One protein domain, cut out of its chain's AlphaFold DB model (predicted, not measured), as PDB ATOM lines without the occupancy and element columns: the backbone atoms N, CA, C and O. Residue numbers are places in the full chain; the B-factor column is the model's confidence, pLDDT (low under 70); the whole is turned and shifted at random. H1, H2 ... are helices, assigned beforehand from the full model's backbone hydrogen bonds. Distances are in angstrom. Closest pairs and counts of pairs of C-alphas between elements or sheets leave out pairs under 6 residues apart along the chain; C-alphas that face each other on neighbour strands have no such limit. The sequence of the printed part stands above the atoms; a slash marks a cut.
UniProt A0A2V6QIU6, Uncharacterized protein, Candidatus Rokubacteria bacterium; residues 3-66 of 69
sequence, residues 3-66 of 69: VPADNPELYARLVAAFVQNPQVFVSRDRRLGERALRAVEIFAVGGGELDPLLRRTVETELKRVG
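What this domain is: This is residues 3 to 66 of the 69 residues of an uncharacterized protein of Candidatus Rokubacteria bacterium (UniProt A0A2V6QIU6). There is little regular structure here: two helices, with the last turns of H2 meeting the middle of H1, and a long loop, residues 19 to 51, that runs back past H1, turns round near residues 30 to 37 and returns to the start of H2. The 64 printed residues hold H1, then H2, and no named strand; the class is all helix, though the helices hold only 25 residues. The whole is compact, with a radius of gyration of the C-alphas of 12.1 A and spans of 34 by 26 by 18 A.

How they stand to each other: Look first at H1, residues 8 to 18, then at H2, residues 52 to 65. They touch, H2 with residues 61 to 65 alone; the closest C-alphas, of Arg 13 and Val 65, are 6.5 A apart. They run opposite ways at a steep tilt of 47 degrees. In both, every O i to N i+4 pair is within hydrogen-bond range.

Where its parts are: Find C-alpha 8 at (29.729, -37.712, 29.580); from there H1 runs 15.4 A to C-alpha 18. H2 runs 20.2 A from C-alpha 52 to C-alpha 65 at (31.456, -26.017, 35.882).

The domain as a whole: The C-alphas farthest apart, of Gly 33 and Leu 53, are 34.6 A apart. The link is long, and the printed part has no cut. Residues 33 and 47 have pLDDT under 70.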
ATOM      1  N   VAL A   3      21.594 -32.899  28.959       87.31
ATOM      2  CA  VAL A   3      23.001 -32.799  28.556       87.31
ATOM      3  C   VAL A   3      23.235 -33.660  27.312       87.31
ATOM      4  O   VAL A   3      22.785 -34.809  27.317       87.31
ATOM      5  N   PRO A   4      23.948 -33.165  26.284       86.25
ATOM      6  CA  PRO A   4      24.330 -33.963  25.119       86.25
ATOM      7  C   PRO A   4      24.990 -35.296  25.499       86.25
ATOM      8  O   PRO A   4      25.789 -35.374  26.437       86.25
ATOM      9  N   ALA A   5      24.633 -36.368  24.789       85.44
ATOM     10  CA  ALA A   5      25.106 -37.722  25.095       85.44
ATOM     11  C   ALA A   5      26.609 -37.920  24.823       85.44
ATOM     12  O   ALA A   5      27.234 -38.789  25.432       85.44
ATOM     13  N   ASP A   6      27.172 -37.116  23.925       84.44
ATOM     14  CA  ASP A   6      28.576 -37.118  23.512       84.44
ATOM     15  C   ASP A   6      29.516 -36.457  24.533       84.44
ATOM     16  O   ASP A   6      30.734 -36.550  24.391       84.44
ATOM     17  N   ASN A   7      28.974 -35.852  25.598       83.44
ATOM     18  CA  ASN A   7      29.757 -35.192  26.638       83.44
ATOM     19  C   ASN A   7      29.502 -35.785  28.044       83.44
ATOM     20  O   ASN A   7      28.906 -35.140  28.917       83.44
ATOM     21  N   PRO A   8      29.951 -37.032  28.302       86.50
ATOM     22  CA  PRO A   8      29.729 -37.712  29.580       86.50
ATOM     23  C   PRO A   8      30.436 -37.031  30.762       86.50
ATOM     24  O   PRO A   8      29.955 -37.108  31.891       86.50
ATOM     25  N   GLU A   9      31.550 -36.337  30.518       89.50
ATOM     26  CA  GLU A   9      32.277 -35.598  31.553       89.50
ATOM     27  C   GLU A   9      31.483 -34.376  32.036       89.50
ATOM     28  O   GLU A   9      31.397 -34.111  33.237       89.50
ATOM     29  N   LEU A  10      30.863 -33.642  31.109       87.75
ATOM     30  CA  LEU A  10      29.963 -32.544  31.443       87.75
ATOM     31  C   LEU A  10      28.756 -33.044  32.249       87.75
ATOM     32  O   LEU A  10      28.393 -32.430  33.251       87.75
ATOM     33  N   TYR A  11      28.179 -34.185  31.866       89.19
ATOM     34  CA  TYR A  11      27.106 -34.817  32.633       89.19
ATOM     35  C   TYR A  11      27.531 -35.106  34.080       89.19
ATOM     36  O   TYR A  11      26.820 -34.722  35.007       89.19
ATOM     37  N   ALA A  12      28.703 -35.715  34.292       90.81
ATOM     38  CA  ALA A  12      29.205 -36.015  35.633       90.81
ATOM     39  C   ALA A  12      29.413 -34.746  36.481       90.81
ATOM     40  O   ALA A  12      29.001 -34.710  37.642       90.81
ATOM     41  N   ARG A  13      29.983 -33.684  35.894       90.88
ATOM     42  CA  ARG A  13      30.170 -32.386  36.567       90.88
ATOM     43  C   ARG A  13      28.846 -31.752  36.987       90.88
ATOM     44  O   ARG A  13      28.727 -31.281  38.114       90.88
ATOM     45  N   LEU A  14      27.846 -31.770  36.107       89.06
ATOM     46  CA  LEU A  14      26.524 -31.212  36.393       89.06
ATOM     47  C   LEU A  14      25.774 -32.027  37.445       89.06
ATOM     48  O   LEU A  14      25.177 -31.449  38.348       89.06
ATOM     49  N   VAL A  15      25.838 -33.360  37.377       91.69
ATOM     50  CA  VAL A  15      25.271 -34.223  38.422       91.69
ATOM     51  C   VAL A  15      25.912 -33.906  39.769       91.69
ATOM     52  O   VAL A  15      25.187 -33.691  40.732       91.69
ATOM     53  N   ALA A  16      27.241 -33.808  39.843       92.06
ATOM     54  CA  ALA A  16      27.935 -33.477  41.085       92.06
ATOM     55  C   ALA A  16      27.553 -32.087  41.629       92.06
ATOM     56  O   ALA A  16      27.356 -31.942  42.833       92.06
ATOM     57  N   ALA A  17      27.404 -31.085  40.757       89.31
ATOM     58  CA  ALA A  17      27.012 -29.729  41.151       89.31
ATOM     59  C   ALA A  17      25.578 -29.657  41.703       89.31
ATOM     60  O   ALA A  17      25.312 -28.916  42.647       89.31
ATOM     61  N   PHE A  18      24.654 -30.447  41.147       90.00
ATOM     62  CA  PHE A  18      23.233 -30.394  41.503       90.00
ATOM     63  C   PHE A  18      22.746 -31.556  42.378       90.00
ATOM     64  O   PHE A  18      21.573 -31.578  42.727       90.00
ATOM     65  N   VAL A  19      23.612 -32.487  42.802       88.81
ATOM     66  CA  VAL A  19      23.203 -33.672  43.590       88.81
ATOM     67  C   VAL A  19      22.498 -33.316  44.905       88.81
ATOM     68  O   VAL A  19      21.635 -34.056  45.362       88.81
ATOM     69  N   GLN A  20      22.845 -32.169  45.496       87.25
ATOM     70  CA  GLN A  20      22.238 -31.658  46.731       87.25
ATOM     71  C   GLN A  20      21.031 -30.738  46.476       87.25
ATOM     72  O   GLN A  20      20.391 -30.299  47.428       87.25
ATOM     73  N   ASN A  21      20.721 -30.412  45.215       87.19
ATOM     74  CA  ASN A  21      19.602 -29.550  44.856       87.19
ATOM     75  C   ASN A  21      18.421 -30.396  44.340       87.19
ATOM     76  O   ASN A  21      18.399 -30.763  43.163       87.19
ATOM     77  N   PRO A  22      17.396 -30.665  45.173       86.19
ATOM     78  CA  PRO A  22      16.274 -31.525  44.795       86.19
ATOM     79  C   PRO A  22      15.379 -30.923  43.701       86.19
ATOM     80  O   PRO A  22      14.526 -31.621  43.158       86.19
ATOM     81  N   GLN A  23      15.546 -29.638  43.372       86.88
ATOM     82  CA  GLN A  23      14.764 -28.955  42.340       86.88
ATOM     83  C   GLN A  23      15.370 -29.110  40.937       86.88
ATOM     84  O   GLN A  23      14.726 -28.747  39.950       86.88
ATOM     85  N   VAL A  24      16.598 -29.632  40.817       87.25
ATOM     86  CA  VAL A  24      17.318 -29.725  39.541       87.25
ATOM     87  C   VAL A  24      17.608 -31.178  39.191       87.25
ATOM     88  O   VAL A  24      18.423 -31.848  39.813       87.25
ATOM     89  N   PHE A  25      16.991 -31.642  38.108       88.75
ATOM     90  CA  PHE A  25      17.252 -32.964  37.547       88.75
ATOM     91  C   PHE A  25      18.162 -32.851  36.325       88.75
ATOM     92  O   PHE A  25      17.857 -32.110  35.383       88.75
ATOM     93  N   VAL A  26      19.264 -33.604  36.321       89.06
ATOM     94  CA  VAL A  26      20.204 -33.681  35.196       89.06
ATOM     95  C   VAL A  26      20.008 -35.014  34.478       89.06
ATOM     96  O   VAL A  26      20.227 -36.079  35.050       89.06
ATOM     97  N   SER A  27      19.604 -34.960  33.211       88.88
ATOM     98  CA  SER A  27      19.447 -36.133  32.349       88.88
ATOM     99  C   SER A  27      20.388 -36.044  31.160       88.88
ATOM    100  O   SER A  27      20.654 -34.958  30.651       88.88
ATOM    101  N   ARG A  28      20.850 -37.193  30.670       87.69
ATOM    102  CA  ARG A  28      21.470 -37.269  29.344       87.69
ATOM    103  C   ARG A  28      20.390 -37.228  28.274       87.69
ATOM    104  O   ARG A  28      19.290 -37.749  28.494       87.69
ATOM    105  N   ASP A  29      20.707 -36.627  27.138       87.50
ATOM    106  CA  ASP A  29      19.888 -36.768  25.949       87.50
ATOM    107  C   ASP A  29      19.914 -38.233  25.502       87.50
ATOM    108  O   ASP A  29      20.963 -38.872  25.435       87.50
ATOM    109  N   ARG A  30      18.730 -38.790  25.263       82.38
ATOM    110  CA  ARG A  30      18.548 -40.167  24.785       82.38
ATOM    111  C   ARG A  30      18.240 -40.218  23.293       82.38
ATOM    112  O   ARG A  30      18.095 -41.308  22.742       82.38
ATOM    113  N   ARG A  31      18.085 -39.060  22.651       83.06
ATOM    114  CA  ARG A  31      17.844 -38.958  21.214       83.06
ATOM    115  C   ARG A  31      19.129 -39.288  20.455       83.06
ATOM    116  O   ARG A  31      20.229 -39.023  20.924       83.06
ATOM    117  N   LEU A  32      18.964 -39.885  19.278       75.25
ATOM    118  CA  LEU A  32      20.049 -40.274  18.379       75.25
ATOM    119  C   LEU A  32      19.890 -39.549  17.035       75.25
ATOM    120  O   LEU A  32      18.768 -39.221  16.633       75.25
ATOM    121  N   GLY A  33      21.001 -39.326  16.330       69.25
ATOM    122  CA  GLY A  33      21.022 -38.684  15.008       69.25
ATOM    123  C   GLY A  33      20.698 -37.186  15.049       69.25
ATOM    124  O   GLY A  33      20.885 -36.538  16.071       69.25
ATOM    125  N   GLU A  34      20.175 -36.628  13.954       72.94
ATOM    126  CA  GLU A  34      19.916 -35.179  13.780       72.94
ATOM    127  C   GLU A  34      18.990 -34.539  14.836       72.94
ATOM    128  O   GLU A  34      18.900 -33.319  14.932       72.94
ATOM    129  N   ARG A  35      18.288 -35.346  15.642       75.31
ATOM    130  CA  ARG A  35      17.412 -34.870  16.727       75.31
ATOM    131  C   ARG A  35      18.100 -34.799  18.092       75.31
ATOM    132  O   ARG A  35      17.441 -34.409  19.060       75.31
ATOM    133  N   ALA A  36      19.360 -35.219  18.184       78.50
ATOM    134  CA  ALA A  36      20.157 -35.096  19.394       78.50
ATOM    135  C   ALA A  36      20.533 -33.631  19.641       78.50
ATOM    136  O   ALA A  36      20.874 -32.885  18.720       78.50
ATOM    137  N   LEU A  37      20.465 -33.221  20.899       78.75
ATOM    138  CA  LEU A  37      20.890 -31.905  21.335       78.75
ATOM    139  C   LEU A  37      22.400 -31.764  21.156       78.75
ATOM    140  O   LEU A  37      23.172 -32.625  21.574       78.75
ATOM    141  N   ARG A  38      22.811 -30.641  20.567       80.38
ATOM    142  CA  ARG A  38      24.226 -30.252  20.443       80.38
ATOM    143  C   ARG A  38      24.704 -29.374  21.607       80.38
ATOM    144  O   ARG A  38      25.887 -29.065  21.688       80.38
ATOM    145  N   ALA A  39      23.789 -28.961  22.483       82.69
ATOM    146  CA  ALA A  39      24.044 -28.093  23.628       82.69
ATOM    147  C   ALA A  39      23.194 -28.511  24.839       82.69
ATOM    148  O   ALA A  39      22.279 -29.331  24.724       82.69
ATOM    149  N   VAL A  40      23.534 -27.977  26.013       82.31
ATOM    150  CA  VAL A  40      22.774 -28.211  27.245       82.31
ATOM    151  C   VAL A  40      21.474 -27.421  27.196       82.31
ATOM    152  O   VAL A  40      21.493 -26.216  26.994       82.31
ATOM    153  N   GLU A  41      20.353 -28.080  27.470       84.12
ATOM    154  CA  GLU A  41      19.035 -27.445  27.485       84.12
ATOM    155  C   GLU A  41      18.410 -27.475  28.886       84.12
ATOM    156  O   GLU A  41      18.520 -28.458  29.636       84.12
ATOM    157  N   ILE A  42      17.709 -26.401  29.258       84.75
ATOM    158  CA  ILE A  42      17.097 -26.236  30.582       84.75
ATOM    159  C   ILE A  42      15.595 -26.032  30.415       84.75
ATOM    160  O   ILE A  42      15.151 -25.111  29.741       84.75
ATOM    161  N   PHE A  43      14.809 -26.867  31.095       82.00
ATOM    162  CA  PHE A  43      13.351 -26.829  31.047       82.00
ATOM    163  C   PHE A  43      12.774 -26.857  32.461       82.00
ATOM    164  O   PHE A  43      13.303 -27.563  33.326       82.00
ATOM    165  N   ALA A  44      11.671 -26.135  32.671       81.69
ATOM    166  CA  ALA A  44      10.848 -26.272  33.866       81.69
ATOM    167  C   ALA A  44       9.968 -27.525  33.745       81.69
ATOM    168  O   ALA A  44       9.231 -27.698  32.770       81.69
ATOM    169  N   VAL A  45      10.040 -28.413  34.737       74.25
ATOM    170  CA  VAL A  45       9.162 -29.587  34.803       74.25
ATOM    171  C   VAL A  45       7.764 -29.110  35.200       74.25
ATOM    172  O   VAL A  45       7.603 -28.526  36.266       74.25
ATOM    173  N   GLY A  46       6.770 -29.340  34.338       75.44
ATOM    174  CA  GLY A  46       5.378 -28.906  34.545       75.44
ATOM    175  C   GLY A  46       4.853 -27.897  33.520       75.44
ATOM    176  O   GLY A  46       3.651 -27.665  33.485       75.44
ATOM    177  N   GLY A  47       5.717 -27.367  32.644       67.62
ATOM    178  CA  GLY A  47       5.334 -26.364  31.648       67.62
ATOM    179  C   GLY A  47       5.177 -24.985  32.286       67.62
ATOM    180  O   GLY A  47       4.279 -24.746  33.083       67.62
ATOM    181  N   GLY A  48       6.087 -24.073  31.962       76.88
ATOM    182  CA  GLY A  48       6.130 -22.741  32.555       76.88
ATOM    183  C   GLY A  48       7.538 -22.170  32.530       76.88
ATOM    184  O   GLY A  48       8.474 -22.799  32.025       76.88
ATOM    185  N   GLU A  49       7.688 -20.970  33.073       78.25
ATOM    186  CA  GLU A  49       9.004 -20.372  33.252       78.25
ATOM    187  C   GLU A  49       9.714 -20.967  34.468       78.25
ATOM    188  O   GLU A  49       9.091 -21.398  35.441       78.25
ATOM    189  N   LEU A  50      11.044 -21.005  34.403       80.25
ATOM    190  CA  LEU A  50      11.850 -21.347  35.564       80.25
ATOM    191  C   LEU A  50      11.677 -20.252  36.620       80.25
ATOM    192  O   LEU A  50      11.765 -19.068  36.288       80.25
ATOM    193  N   ASP A  51      11.516 -20.645  37.882       84.69
ATOM    194  CA  ASP A  51      11.555 -19.699  38.994       84.69
ATOM    195  C   ASP A  51      12.828 -18.816  38.904       84.69
ATOM    196  O   ASP A  51      13.922 -19.348  38.670       84.69
ATOM    197  N   PRO A  52      12.731 -17.479  39.054       86.31
ATOM    198  CA  PRO A  52      13.870 -16.583  38.860       86.31
ATOM    199  C   PRO A  52      15.048 -16.843  39.804       86.31
ATOM    200  O   PRO A  52      16.202 -16.642  39.412       86.31
ATOM    201  N   LEU A  53      14.785 -17.278  41.040       86.62
ATOM    202  CA  LEU A  53      15.834 -17.607  42.001       86.62
ATOM    203  C   LEU A  53      16.522 -18.910  41.587       86.62
ATOM    204  O   LEU A  53      17.750 -18.953  41.499       86.62
ATOM    205  N   LEU A  54      15.736 -19.927  41.228       85.19
ATOM    206  CA  LEU A  54      16.251 -21.192  40.711       85.19
ATOM    207  C   LEU A  54      17.077 -20.986  39.436       85.19
ATOM    208  O   LEU A  54      18.144 -21.584  39.292       85.19
ATOM    209  N   ARG A  55      16.639 -20.100  38.532       87.19
ATOM    210  CA  ARG A  55      17.378 -19.753  37.309       87.19
ATOM    211  C   ARG A  55      18.761 -19.209  37.648       87.19
ATOM    212  O   ARG A  55      19.746 -19.695  37.103       87.19
ATOM    213  N   ARG A  56      18.854 -18.264  38.589       87.56
ATOM    214  CA  ARG A  56      20.144 -17.707  39.030       87.56
ATOM    215  C   ARG A  56      21.053 -18.758  39.657       87.56
ATOM    216  O   ARG A  56      22.258 -18.743  39.399       87.56
ATOM    217  N   THR A  57      20.502 -19.675  40.454       87.25
ATOM    218  CA  THR A  57      21.269 -20.790  41.026       87.25
ATOM    219  C   THR A  57      21.835 -21.679  39.923       87.25
ATOM    220  O   THR A  57      23.029 -21.968  39.919       87.25
ATOM    221  N   VAL A  58      21.004 -22.056  38.947       87.00
ATOM    222  CA  VAL A  58      21.431 -22.891  37.820       87.00
ATOM    223  C   VAL A  58      22.500 -22.185  36.983       87.00
ATOM    224  O   VAL A  58      23.533 -22.779  36.697       87.00
ATOM    225  N   GLU A  59      22.309 -20.911  36.642       88.19
ATOM    226  CA  GLU A  59      23.286 -20.122  35.878       88.19
ATOM    227  C   GLU A  59      24.630 -19.968  36.602       88.19
ATOM    228  O   GLU A  59      25.688 -20.025  35.971       88.19
ATOM    229  N   THR A  60      24.607 -19.775  37.922       87.62
ATOM    230  CA  THR A  60      25.823 -19.678  38.746       87.62
ATOM    231  C   THR A  60      26.627 -20.972  38.697       87.62
ATOM    232  O   THR A  60      27.832 -20.945  38.445       87.62
ATOM    233  N   GLU A  61      25.962 -22.111  38.880       85.94
ATOM    234  CA  GLU A  61      26.623 -23.414  38.843       85.94
ATOM    235  C   GLU A  61      27.113 -23.764  37.433       85.94
ATOM    236  O   GLU A  61      28.236 -24.240  37.279       85.94
ATOM    237  N   LEU A  62      26.346 -23.438  36.388       85.19
ATOM    238  CA  LEU A  62      26.773 -23.617  34.996       85.19
ATOM    239  C   LEU A  62      28.067 -22.855  34.686       85.19
ATOM    240  O   LEU A  62      29.009 -23.430  34.132       85.19
ATOM    241  N   LYS A  63      28.164 -21.593  35.127       85.94
ATOM    242  CA  LYS A  63      29.403 -20.804  35.026       85.94
ATOM    243  C   LYS A  63      30.558 -21.469  35.772       85.94
ATOM    244  O   LYS A  63      31.666 -21.512  35.244       85.94
ATOM    245  N   ARG A  64      30.307 -22.010  36.967       84.50
ATOM    246  CA  ARG A  64      31.322 -22.677  37.796       84.50
ATOM    247  C   ARG A  64      31.875 -23.945  37.146       84.50
ATOM    248  O   ARG A  64      33.079 -24.173  37.209       84.50
ATOM    249  N   VAL A  65      31.027 -24.757  36.517       80.50
ATOM    250  CA  VAL A  65      31.456 -26.017  35.882       80.50
ATOM    251  C   VAL A  65      31.982 -25.843  34.450       80.50
ATOM    252  O   VAL A  65      32.390 -26.824  33.821       80.50
ATOM    253  N   GLY A  66      31.988 -24.607  33.934       78.00
ATOM    254  CA  GLY A  66      32.413 -24.283  32.570       78.00
ATOM    255  C   GLY A  66      31.419 -24.728  31.494       78.00
ATOM    256  O   GLY A  66      31.792 -24.862  30.331       78.00
TER     257      GLY A  66